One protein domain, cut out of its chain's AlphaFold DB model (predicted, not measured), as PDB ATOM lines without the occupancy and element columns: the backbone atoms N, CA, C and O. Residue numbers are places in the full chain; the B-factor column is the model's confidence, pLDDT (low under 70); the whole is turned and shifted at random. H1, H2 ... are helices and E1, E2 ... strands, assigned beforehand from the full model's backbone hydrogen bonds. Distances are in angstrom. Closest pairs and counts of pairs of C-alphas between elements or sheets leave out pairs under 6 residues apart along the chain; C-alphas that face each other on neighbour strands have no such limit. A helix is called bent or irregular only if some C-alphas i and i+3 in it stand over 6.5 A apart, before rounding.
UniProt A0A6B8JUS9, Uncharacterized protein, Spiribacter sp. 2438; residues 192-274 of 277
ATOM      1  N   ASP A 192     -19.596 -25.631 -38.073       92.88
ATOM      2  CA  ASP A 192     -19.022 -26.980 -38.133       92.88
ATOM      3  C   ASP A 192     -17.492 -26.896 -38.062       92.88
ATOM      4  O   ASP A 192     -16.846 -26.335 -38.946       92.88
ATOM      5  N   MET A 193     -16.903 -27.458 -37.005       87.50
ATOM      6  CA  MET A 193     -15.457 -27.398 -36.745       87.50
ATOM      7  C   MET A 193     -14.635 -28.393 -37.587       87.50
ATOM      8  O   MET A 193     -13.426 -28.495 -37.387       87.50
ATOM      9  N   LEU A 194     -15.272 -29.143 -38.497       83.62
ATOM     10  CA  LEU A 194     -14.671 -30.106 -39.441       83.62
ATOM     11  C   LEU A 194     -13.895 -31.283 -38.818       83.62
ATOM     12  O   LEU A 194     -13.436 -32.156 -39.548       83.62
ATOM     13  N   GLY A 195     -13.740 -31.335 -37.493       84.69
ATOM     14  CA  GLY A 195     -13.180 -32.484 -36.786       84.69
ATOM     15  C   GLY A 195     -14.141 -33.670 -36.789       84.69
ATOM     16  O   GLY A 195     -15.304 -33.527 -36.411       84.69
ATOM     17  N   GLU A 196     -13.654 -34.841 -37.196       86.81
ATOM     18  CA  GLU A 196     -14.411 -36.092 -37.210       86.81
ATOM     19  C   GLU A 196     -13.495 -37.310 -37.080       86.81
ATOM     20  O   GLU A 196     -12.292 -37.214 -37.309       86.81
ATOM     21  N   ALA A 197     -14.086 -38.452 -36.712       90.38
ATOM     22  CA  ALA A 197     -13.434 -39.763 -36.720       90.38
ATOM     23  C   ALA A 197     -12.043 -39.779 -36.054       90.38
ATOM     24  O   ALA A 197     -11.052 -40.170 -36.676       90.38
ATOM     25  N   ALA A 198     -11.988 -39.383 -34.776       94.19
ATOM     26  CA  ALA A 198     -10.776 -39.487 -33.968       94.19
ATOM     27  C   ALA A 198     -10.195 -40.904 -34.077       94.19
ATOM     28  O   ALA A 198     -10.929 -41.890 -33.988       94.19
ATOM     29  N   ARG A 199      -8.884 -41.020 -34.303       93.12
ATOM     30  CA  ARG A 199      -8.212 -42.323 -34.391       93.12
ATOM     31  C   ARG A 199      -7.516 -42.672 -33.088       93.12
ATOM     32  O   ARG A 199      -7.444 -43.849 -32.742       93.12
ATOM     33  N   THR A 200      -7.081 -41.661 -32.342       95.06
ATOM     34  CA  THR A 200      -6.424 -41.827 -31.043       95.06
ATOM     35  C   THR A 200      -7.108 -41.031 -29.927       95.06
ATOM     36  O   THR A 200      -8.037 -40.251 -30.161       95.06
ATOM     37  N   ALA A 201      -6.675 -41.252 -28.683       95.00
ATOM     38  CA  ALA A 201      -7.151 -40.471 -27.542       95.00
ATOM     39  C   ALA A 201      -6.726 -38.998 -27.660       95.00
ATOM     40  O   ALA A 201      -7.519 -38.100 -27.382       95.00
ATOM     41  N   GLU A 202      -5.516 -38.758 -28.165       96.75
ATOM     42  CA  GLU A 202      -4.955 -37.431 -28.409       96.75
ATOM     43  C   GLU A 202      -5.753 -36.673 -29.478       96.75
ATOM     44  O   GLU A 202      -5.985 -35.472 -29.340       96.75
ATOM     45  N   ASP A 203      -6.237 -37.362 -30.520       94.88
ATOM     46  CA  ASP A 203      -7.165 -36.764 -31.486       94.88
ATOM     47  C   ASP A 203      -8.451 -36.293 -30.805       94.88
ATOM     48  O   ASP A 203      -8.878 -35.155 -31.005       94.88
ATOM     49  N   ALA A 204      -9.053 -37.148 -29.975       95.44
ATOM     50  CA  ALA A 204     -10.293 -36.825 -29.278       95.44
ATOM     51  C   ALA A 204     -10.127 -35.647 -28.304       95.44
ATOM     52  O   ALA A 204     -11.005 -34.789 -28.207       95.44
ATOM     53  N   GLU A 205      -8.993 -35.566 -27.609       95.62
ATOM     54  CA  GLU A 205      -8.646 -34.434 -26.743       95.62
ATOM     55  C   GLU A 205      -8.428 -33.143 -27.532       95.62
ATOM     56  O   GLU A 205      -8.956 -32.093 -27.157       95.62
ATOM     57  N   ARG A 206      -7.719 -33.222 -28.664       95.56
ATOM     58  CA  ARG A 206      -7.512 -32.089 -29.568       95.56
ATOM     59  C   ARG A 206      -8.841 -31.560 -30.112       95.56
ATOM     60  O   ARG A 206      -9.069 -30.351 -30.084       95.56
ATOM     61  N   TYR A 207      -9.742 -32.438 -30.555       95.31
ATOM     62  CA  TYR A 207     -11.070 -32.034 -31.023       95.31
ATOM     63  C   TYR A 207     -11.939 -31.469 -29.897       95.31
ATOM     64  O   TYR A 207     -12.588 -30.443 -30.090       95.31
ATOM     65  N   GLN A 208     -11.924 -32.069 -28.703       94.88
ATOM     66  CA  GLN A 208     -12.642 -31.534 -27.542       94.88
ATOM     67  C   GLN A 208     -12.149 -30.132 -27.163       94.88
ATOM     68  O   GLN A 208     -12.965 -29.263 -26.855       94.88
ATOM     69  N   ALA A 209     -10.835 -29.890 -27.218       94.06
ATOM     70  CA  ALA A 209     -10.260 -28.567 -27.001       94.06
ATOM     71  C   ALA A 209     -10.734 -27.560 -28.059       94.06
ATOM     72  O   ALA A 209     -11.249 -26.506 -27.696       94.06
ATOM     73  N   ALA A 210     -10.672 -27.924 -29.343       93.12
ATOM     74  CA  ALA A 210     -11.158 -27.075 -30.428       93.12
ATOM     75  C   ALA A 210     -12.655 -26.737 -30.285       93.12
ATOM     76  O   ALA A 210     -13.050 -25.584 -30.465       93.12
ATOM     77  N   TYR A 211     -13.494 -27.711 -29.909       95.31
ATOM     78  CA  TYR A 211     -14.911 -27.461 -29.628       95.31
ATOM     79  C   TYR A 211     -15.112 -26.542 -28.429       95.31
ATOM     80  O   TYR A 211     -15.950 -25.646 -28.488       95.31
ATOM     81  N   ARG A 212     -14.362 -26.741 -27.342       93.31
ATOM     82  CA  ARG A 212     -14.442 -25.885 -26.154       93.31
ATOM     83  C   ARG A 212     -14.111 -24.436 -26.500       93.31
ATOM     84  O   ARG A 212     -14.865 -23.544 -26.118       93.31
ATOM     85  N   ASP A 213     -13.026 -24.213 -27.227       92.06
ATOM     86  CA  ASP A 213     -12.568 -22.870 -27.579       92.06
ATOM     87  C   ASP A 213     -13.573 -22.193 -28.530       92.06
ATOM     88  O   ASP A 213     -13.954 -21.040 -28.321       92.06
ATOM     89  N   ALA A 214     -14.128 -22.947 -29.485       92.81
ATOM     90  CA  ALA A 214     -15.205 -22.472 -30.349       92.81
ATOM     91  C   ALA A 214     -16.492 -22.135 -29.583       92.81
ATOM     92  O   ALA A 214     -17.086 -21.088 -29.827       92.81
ATOM     93  N   ILE A 215     -16.911 -22.970 -28.627       93.19
ATOM     94  CA  ILE A 215     -18.077 -22.695 -27.773       93.19
ATOM     95  C   ILE A 215     -17.874 -21.397 -26.990       93.19
ATOM     96  O   ILE A 215     -18.809 -20.605 -26.889       93.19
ATOM     97  N   ILE A 216     -16.669 -21.156 -26.464       91.12
ATOM     98  CA  ILE A 216     -16.344 -19.918 -25.745       91.12
ATOM     99  C   ILE A 216     -16.464 -18.704 -26.676       91.12
ATOM    100  O   ILE A 216     -17.113 -17.723 -26.309       91.12
ATOM    101  N   ALA A 217     -15.887 -18.778 -27.879       90.81
ATOM    102  CA  ALA A 217     -15.952 -17.698 -28.859       90.81
ATOM    103  C   ALA A 217     -17.397 -17.405 -29.300       90.81
ATOM    104  O   ALA A 217     -17.838 -16.257 -29.266       90.81
ATOM    105  N   ILE A 218     -18.163 -18.445 -29.639       91.00
ATOM    106  CA  ILE A 218     -19.561 -18.345 -30.081       91.00
ATOM    107  C   ILE A 218     -20.450 -17.781 -28.969       91.00
ATOM    108  O   ILE A 218     -21.260 -16.890 -29.219       91.00
ATOM    109  N   ALA A 219     -20.272 -18.245 -27.727       89.00
ATOM    110  CA  ALA A 219     -21.049 -17.771 -26.585       89.00
ATOM    111  C   ALA A 219     -20.833 -16.278 -26.295       89.00
ATOM    112  O   ALA A 219     -21.720 -15.638 -25.740       89.00
ATOM    113  N   ALA A 220     -19.689 -15.701 -26.676       87.25
ATOM    114  CA  ALA A 220     -19.454 -14.262 -26.554       87.25
ATOM    115  C   ALA A 220     -20.267 -13.420 -27.559       87.25
ATOM    116  O   ALA A 220     -20.410 -12.217 -27.354       87.25
ATOM    117  N   ALA A 221     -20.793 -14.029 -28.626       85.06
ATOM    118  CA  ALA A 221     -21.643 -13.371 -29.620       85.06
ATOM    119  C   ALA A 221     -23.139 -13.714 -29.485       85.06
ATOM    120  O   ALA A 221     -23.960 -13.146 -30.204       85.06
ATOM    121  N   ALA A 222     -23.505 -14.626 -28.580       87.25
ATOM    122  CA  ALA A 222     -24.884 -15.034 -28.343       87.25
ATOM    123  C   ALA A 222     -25.590 -14.055 -27.385       87.25
ATOM    124  O   ALA A 222     -25.514 -14.213 -26.168       87.25
ATOM    125  N   ASN A 223     -26.251 -13.037 -27.944       84.56
ATOM    126  CA  ASN A 223     -26.869 -11.936 -27.190       84.56
ATOM    127  C   ASN A 223     -28.410 -11.938 -27.208       84.56
ATOM    128  O   ASN A 223     -29.016 -11.104 -26.545       84.56
ATOM    129  N   ALA A 224     -29.046 -12.813 -27.988       85.44
ATOM    130  CA  ALA A 224     -30.504 -12.895 -28.066       85.44
ATOM    131  C   ALA A 224     -31.076 -13.838 -26.998       85.44
ATOM    132  O   ALA A 224     -30.466 -14.860 -26.680       85.44
ATOM    133  N   ASP A 225     -32.285 -13.549 -26.519       85.12
ATOM    134  CA  ASP A 225     -33.002 -14.447 -25.602       85.12
ATOM    135  C   ASP A 225     -33.423 -15.746 -26.305       85.12
ATOM    136  O   ASP A 225     -33.356 -16.839 -25.738       85.12
ATOM    137  N   ASP A 226     -33.817 -15.648 -27.580       86.31
ATOM    138  CA  ASP A 226     -34.119 -16.814 -28.401       86.31
ATOM    139  C   ASP A 226     -32.831 -17.456 -28.927       86.31
ATOM    140  O   ASP A 226     -32.100 -16.896 -29.746       86.31
ATOM    141  N   SER A 227     -32.589 -18.696 -28.501       83.25
ATOM    142  CA  SER A 227     -31.453 -19.500 -28.954       83.25
ATOM    143  C   SER A 227     -31.372 -19.691 -30.474       83.25
ATOM    144  O   SER A 227     -30.266 -19.882 -30.974       83.25
ATOM    145  N   ARG A 228     -32.498 -19.626 -31.202       85.75
ATOM    146  CA  ARG A 228     -32.558 -19.766 -32.671       85.75
ATOM    147  C   ARG A 228     -31.993 -18.547 -33.396       85.75
ATOM    148  O   ARG A 228     -31.540 -18.668 -34.530       85.75
ATOM    149  N   SER A 229     -32.001 -17.400 -32.722       87.56
ATOM    150  CA  SER A 229     -31.444 -16.137 -33.206       87.56
ATOM    151  C   SER A 229     -29.960 -15.977 -32.861       87.56
ATOM    152  O   SER A 229     -29.339 -15.000 -33.268       87.56
ATOM    153  N   ASN A 230     -29.384 -16.918 -32.106       89.38
ATOM    154  CA  ASN A 230     -27.974 -16.913 -31.732       89.38
ATOM    155  C   ASN A 230     -27.154 -17.858 -32.617       89.38
ATOM    156  O   ASN A 230     -27.676 -18.866 -33.098       89.38
ATOM    157  N   PRO A 231     -25.844 -17.601 -32.769       91.38
ATOM    158  CA  PRO A 231     -24.962 -18.552 -33.418       91.38
ATOM    159  C   PRO A 231     -24.886 -19.879 -32.641       91.38
ATOM    160  O   PRO A 231     -24.871 -19.918 -31.408       91.38
ATOM    161  N   GLY A 232     -24.834 -20.981 -33.384       92.25
ATOM    162  CA  GLY A 232     -24.745 -22.348 -32.886       92.25
ATOM    163  C   GLY A 232     -23.422 -23.030 -33.224       92.25
ATOM    164  O   GLY A 232     -22.569 -22.481 -33.917       92.25
ATOM    165  N   ILE A 233     -23.260 -24.258 -32.739       93.44
ATOM    166  CA  ILE A 233     -22.130 -25.127 -33.075       93.44
ATOM    167  C   ILE A 233     -22.644 -26.538 -33.355       93.44
ATOM    168  O   ILE A 233     -23.547 -27.022 -32.668       93.44
ATOM    169  N   SER A 234     -22.037 -27.198 -34.333       94.62
ATOM    170  CA  SER A 234     -22.291 -28.594 -34.674       94.62
ATOM    171  C   SER A 234     -21.136 -29.461 -34.171       94.62
ATOM    172  O   SER A 234     -19.969 -29.185 -34.447       94.62
ATOM    173  N   ILE A 235     -21.456 -30.514 -33.415       94.06
ATOM    174  CA  ILE A 235     -20.478 -31.424 -32.798       94.06
ATOM    175  C   ILE A 235     -20.684 -32.828 -33.362       94.06
ATOM    176  O   ILE A 235     -21.805 -33.337 -33.370       94.06
ATOM    177  N   LYS A 236     -19.596 -33.478 -33.783       95.88
ATOM    178  CA  LYS A 236     -19.605 -34.872 -34.237       95.88
ATOM    179  C   LYS A 236     -19.119 -35.775 -33.105       95.88
ATOM    180  O   LYS A 236     -18.006 -35.619 -32.612       95.88
ATOM    181  N   LEU A 237     -19.937 -36.747 -32.694       96.56
ATOM    182  CA  LEU A 237     -19.590 -37.656 -31.590       96.56
ATOM    183  C   LEU A 237     -18.353 -38.511 -31.901       96.56
ATOM    184  O   LEU A 237     -17.536 -38.763 -31.018       96.56
ATOM    185  N   SER A 238     -18.165 -38.878 -33.169       96.62
ATOM    186  CA  SER A 238     -16.975 -39.593 -33.645       96.62
ATOM    187  C   SER A 238     -15.672 -38.803 -33.478       96.62
ATOM    188  O   SER A 238     -14.604 -39.404 -33.445       96.62
ATOM    189  N   ALA A 239     -15.728 -37.475 -33.345       96.31
ATOM    190  CA  ALA A 239     -14.560 -36.654 -33.039       96.31
ATOM    191  C   ALA A 239     -14.172 -36.717 -31.553       96.31
ATOM    192  O   ALA A 239     -13.045 -36.398 -31.202       96.31
ATOM    193  N   LEU A 240     -15.090 -37.103 -30.664       96.75
ATOM    194  CA  LEU A 240     -14.883 -37.058 -29.213       96.75
ATOM    195  C   LEU A 240     -14.480 -38.403 -28.607       96.75
ATOM    196  O   LEU A 240     -14.271 -38.486 -27.397       96.75
ATOM    197  N   HIS A 241     -14.400 -39.463 -29.413       97.56
ATOM    198  CA  HIS A 241     -14.001 -40.778 -28.930       97.56
ATOM    199  C   HIS A 241     -13.426 -41.636 -30.064       97.56
ATOM    200  O   HIS A 241     -14.118 -41.848 -31.061       97.56
ATOM    201  N   PRO A 242     -12.215 -42.208 -29.903       97.00
ATOM    202  CA  PRO A 242     -11.544 -42.936 -30.980       97.00
ATOM    203  C   PRO A 242     -12.229 -44.249 -31.369       97.00
ATOM    204  O   PRO A 242     -11.933 -44.851 -32.397       97.00
ATOM    205  N   ARG A 243     -13.146 -44.727 -30.522       96.69
ATOM    206  CA  ARG A 243     -13.890 -45.976 -30.698       96.69
ATOM    207  C   ARG A 243     -15.394 -45.751 -30.575       96.69
ATOM    208  O   ARG A 243     -16.056 -46.374 -29.750       96.69
ATOM    209  N   TYR A 244     -15.922 -44.756 -31.288       96.56
ATOM    210  CA  TYR A 244     -17.360 -44.473 -31.333       96.56
ATOM    211  C   TYR A 244     -18.093 -45.531 -32.175       96.56
ATOM    212  O   TYR A 244     -18.410 -45.322 -33.343       96.56
ATOM    213  N   GLU A 245     -18.322 -46.702 -31.581       94.50
ATOM    214  CA  GLU A 245     -18.950 -47.852 -32.232       94.50
ATOM    215  C   GLU A 245     -19.793 -48.670 -31.246       94.50
ATOM    216  O   GLU A 245     -19.541 -48.677 -30.038       94.50
ATOM    217  N   LEU A 246     -20.787 -49.402 -31.762       92.06
ATOM    218  CA  LEU A 246     -21.730 -50.160 -30.931       92.06
ATOM    219  C   LEU A 246     -21.033 -51.220 -30.062       92.06
ATOM    220  O   LEU A 246     -21.405 -51.407 -28.905       92.06
ATOM    221  N   ALA A 247     -19.985 -51.865 -30.585       96.56
ATOM    222  CA  ALA A 247     -19.202 -52.864 -29.854       96.56
ATOM    223  C   ALA A 247     -18.452 -52.287 -28.637       96.56
ATOM    224  O   ALA A 247     -17.987 -53.041 -27.789       96.56
ATOM    225  N   GLN A 248     -18.319 -50.962 -28.542       96.62
ATOM    226  CA  GLN A 248     -17.649 -50.260 -27.445       96.62
ATOM    227  C   GLN A 248     -18.640 -49.403 -26.647       96.62
ATOM    228  O   GLN A 248     -18.249 -48.429 -26.006       96.62
ATOM    229  N   ARG A 249     -19.933 -49.761 -26.665       95.44
ATOM    230  CA  ARG A 249     -21.022 -48.993 -26.039       95.44
ATOM    231  C   ARG A 249     -20.726 -48.571 -24.602       95.44
ATOM    232  O   ARG A 249     -20.960 -47.419 -24.261       95.44
ATOM    233  N   GLU A 250     -20.252 -49.486 -23.760       96.81
ATOM    234  CA  GLU A 250     -19.967 -49.181 -22.353       96.81
ATOM    235  C   GLU A 250     -18.893 -48.097 -22.217       96.81
ATOM    236  O   GLU A 250     -19.099 -47.102 -21.525       96.81
ATOM    237  N   ARG A 251     -17.796 -48.231 -22.967       96.38
ATOM    238  CA  ARG A 251     -16.730 -47.227 -23.029       96.38
ATOM    239  C   ARG A 251     -17.231 -45.891 -23.548       96.38
ATOM    240  O   ARG A 251     -16.995 -44.875 -22.915       96.38
ATOM    241  N   VAL A 252     -18.007 -45.879 -24.631       96.69
ATOM    242  CA  VAL A 252     -18.616 -44.646 -25.157       96.69
ATOM    243  C   VAL A 252     -19.476 -43.963 -24.088       96.69
ATOM    244  O   VAL A 252     -19.357 -42.759 -23.879       96.69
ATOM    245  N   LEU A 253     -20.315 -44.706 -23.366       95.88
ATOM    246  CA  LEU A 253     -21.157 -44.119 -22.323       95.88
ATOM    247  C   LEU A 253     -20.349 -43.586 -21.131       95.88
ATOM    248  O   LEU A 253     -20.721 -42.558 -20.573       95.88
ATOM    249  N   ASN A 254     -19.249 -44.245 -20.766       97.12
ATOM    250  CA  ASN A 254     -18.417 -43.851 -19.629       97.12
ATOM    251  C   ASN A 254     -17.388 -42.760 -19.975       97.12
ATOM    252  O   ASN A 254     -17.039 -41.961 -19.113       97.12
ATOM    253  N   GLU A 255     -16.912 -42.700 -21.220       96.44
ATOM    254  CA  GLU A 255     -15.821 -41.822 -21.659       96.44
ATOM    255  C   GLU A 255     -16.332 -40.633 -22.498       96.44
ATOM    256  O   GLU A 255     -15.961 -39.488 -22.239       96.44
ATOM    257  N   LEU A 256     -17.211 -40.862 -23.487       96.56
ATOM    258  CA  LEU A 256     -17.710 -39.809 -24.388       96.56
ATOM    259  C   LEU A 256     -18.799 -38.957 -23.732       96.56
ATOM    260  O   LEU A 256     -18.768 -37.733 -23.865       96.56
ATOM    261  N   CYS A 257     -19.765 -39.563 -23.031       94.81
ATOM    262  CA  CYS A 257     -20.874 -38.804 -22.439       94.81
ATOM    263  C   CYS A 257     -20.397 -37.714 -21.462       94.81
ATOM    264  O   CYS A 257     -20.903 -36.594 -21.567       94.81
ATOM    265  N   PRO A 258     -19.411 -37.951 -20.567       94.44
ATOM    266  CA  PRO A 258     -18.858 -36.884 -19.733       94.44
ATOM    267  C   PRO A 258     -18.190 -35.761 -20.535       94.44
ATOM    268  O   PRO A 258     -18.423 -34.592 -20.225       94.44
ATOM    269  N   ARG A 259     -17.426 -36.089 -21.591       93.44
ATOM    270  CA  ARG A 259     -16.797 -35.094 -22.483       93.44
ATOM    271  C   ARG A 259     -17.848 -34.216 -23.160       93.44
ATOM    272  O   ARG A 259     -17.746 -32.993 -23.147       93.44
ATOM    273  N   LEU A 260     -18.903 -34.828 -23.698       94.81
ATOM    274  CA  LEU A 260     -20.013 -34.096 -24.306       94.81
ATOM    275  C   LEU A 260     -20.758 -33.237 -23.275       94.81
ATOM    276  O   LEU A 260     -21.064 -32.077 -23.545       94.81
ATOM    277  N   ALA A 261     -21.025 -33.777 -22.084       93.25
ATOM    278  CA  ALA A 261     -21.691 -33.046 -21.011       93.25
ATOM    279  C   ALA A 261     -20.888 -31.814 -20.562       93.25
ATOM    280  O   ALA A 261     -21.484 -30.783 -20.252       93.25
ATOM    281  N   GLU A 262     -19.553 -31.889 -20.558       91.75
ATOM    282  CA  GLU A 262     -18.685 -30.734 -20.308       91.75
ATOM    283  C   GLU A 262     -18.911 -29.626 -21.350       91.75
ATOM    284  O   GLU A 262     -19.139 -28.471 -20.982       91.75
ATOM    285  N   LEU A 263     -18.911 -29.976 -22.641       91.25
ATOM    286  CA  LEU A 263     -19.136 -29.022 -23.732       91.25
ATOM    287  C   LEU A 263     -20.528 -28.375 -23.639       91.25
ATOM    288  O   LEU A 263     -20.667 -27.162 -23.800       91.25
ATOM    289  N   VAL A 264     -21.556 -29.162 -23.307       88.31
ATOM    290  CA  VAL A 264     -22.937 -28.670 -23.173       88.31
ATOM    291  C   VAL A 264     -23.115 -27.778 -21.937       88.31
ATOM    292  O   VAL A 264     -23.746 -26.723 -22.039       88.31
ATOM    293  N   ARG A 265     -22.554 -28.138 -20.770       82.75
ATOM    294  CA  ARG A 265     -22.689 -27.314 -19.548       82.75
ATOM    295  C   ARG A 265     -22.044 -25.943 -19.691       82.75
ATOM    296  O   ARG A 265     -22.649 -24.960 -19.267       82.75
ATOM    297  N   ARG A 266     -20.882 -25.855 -20.346       68.62
ATOM    298  CA  ARG A 266     -20.187 -24.575 -20.576       68.62
ATOM    299  C   ARG A 266     -21.062 -23.554 -21.312       68.62
ATOM    300  O   ARG A 266     -20.987 -22.365 -21.014       68.62
ATOM    301  N   ARG A 267     -21.955 -23.999 -22.207       60.06
ATOM    302  CA  ARG A 267     -22.972 -23.128 -22.829       60.06
ATOM    303  C   ARG A 267     -23.984 -22.605 -21.802       60.06
ATOM    304  O   ARG A 267     -24.335 -21.429 -21.826       60.06
ATOM    305  N   SER A 268     -24.460 -23.468 -20.906       56.06
ATOM    306  CA  SER A 268     -25.497 -23.115 -19.930       56.06
ATOM    307  C   SER A 268     -25.009 -22.163 -18.834       56.06
ATOM    308  O   SER A 268     -25.811 -21.367 -18.351       56.06
ATOM    309  N   GLU A 269     -23.749 -22.246 -18.406       53.34
ATOM    310  CA  GLU A 269     -23.222 -21.410 -17.314       53.34
ATOM    311  C   GLU A 269     -23.114 -19.934 -17.717       53.34
ATOM    312  O   GLU A 269     -23.431 -19.053 -16.920       53.34
ATOM    313  N   ARG A 270     -22.761 -19.644 -18.977       51.22
ATOM    314  CA  ARG A 270     -22.658 -18.261 -19.461       51.22
ATOM    315  C   ARG A 270     -24.014 -17.635 -19.789       51.22
ATOM    316  O   ARG A 270     -24.205 -16.464 -19.482       51.22
ATOM    317  N   LEU A 271     -24.976 -18.415 -20.291       48.00
ATOM    318  CA  LEU A 271     -26.361 -17.948 -20.474       48.00
ATOM    319  C   LEU A 271     -27.039 -17.591 -19.137       48.00
ATOM    320  O   LEU A 271     -27.868 -16.693 -19.098       48.00
ATOM    321  N   ARG A 272     -26.651 -18.227 -18.021       42.56
ATOM    322  CA  ARG A 272     -27.133 -17.861 -16.672       42.56
ATOM    323  C   ARG A 272     -26.452 -16.621 -16.078       42.56
ATOM    324  O   ARG A 272     -26.996 -16.033 -15.152       42.56
ATOM    325  N   GLY A 273     -25.283 -16.225 -16.588       35.56
ATOM    326  CA  GLY A 273     -24.585 -14.995 -16.188       35.56
ATOM    327  C   GLY A 273     -25.123 -13.723 -16.857       35.56
ATOM    328  O   GLY A 273     -24.731 -12.626 -16.471       35.56
ATOM    329  N   ILE A 274     -26.021 -13.870 -17.836       38.81
ATOM    330  CA  ILE A 274     -26.750 -12.792 -18.513       38.81
ATOM    331  C   ILE A 274     -28.191 -12.814 -17.976       38.81
ATOM    332  O   ILE A 274     -29.142 -13.119 -18.686       38.81
TER     333      ILE A 274
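AT A GLANCE: This is residues 192 to 274 of the 277 residues of an uncharacterized protein of Spiribacter sp. 2438 (UniProt A0A6B8JUS9). Two long helices, H1 and H2, lie side by side and run the same way, and the chain between them returns as a long, mostly extended strip that holds the short strand E1 near H1. H2 is the longer of the two, and its first turns, residues 246 to 250, stick out at one end of the pair together with residue 245. The printed part has 83 residues, with two named helices and one named strand in the order H1, E1, H2; E1 pairs with no named strand, and the class is mostly helix. The whole is elongated, with spans of 41 by 22 by 19 A, and only just compact, close to loose, with a radius of gyration of the C-alphas of 13.8 A.

HOW THE PARTS SIT: Start at Asp 192 and go on to H1, residues 201 to 219, where every O i to N i+4 pair is within hydrogen-bond range. A long link of 12 residues leads to E1, residues 232 to 234. Look at Ile 215 and Ile 233: their C-alphas, the closest of H1 and E1, are 7.1 A apart. A second long link, of 11 residues, leads to H2, residues 246 to 272, in which 15 of 23 such pairs are within range. H2 is irregular: C-alphas 247 and 250 are 8.4 A apart, and its line is a rough one. It has a kink of 59 degrees near residue 253. H2 touches H1 with residues 259 to 270 alone, and the closest C-alphas are those of Arg 212 and Leu 263, 6.1 A apart. The two helices stand at a shallow tilt of 23 degrees and run the same way. E1 and H2 are apart.

IN THESE COORDINATES: Find C-alpha 201 at (-7.151, -40.471, -27.542); from there H1 runs 26.6 A to C-alpha 219 at (-21.049, -17.771, -26.585). E1 is 6.9 A from C-alpha 232 to C-alpha 234. Find C-alpha 246 at (-21.730, -50.160, -30.931); from there H2 runs 35.7 A to C-alpha 272 at (-27.133, -17.861, -16.672).

THE WHOLE: The two C-alphas farthest apart are those of Ala 247 and Ile 274, at 42.3 A. The printed part has no cut, and both links are long. Residues 220 to 231 hold no named element, and their C-alphas lie 15 to 22 A from the mean of all C-alphas. Read the B-factor column for the model's confidence: the mean pLDDT of the printed part is 88.0, and residues 266 to 274 are under 70.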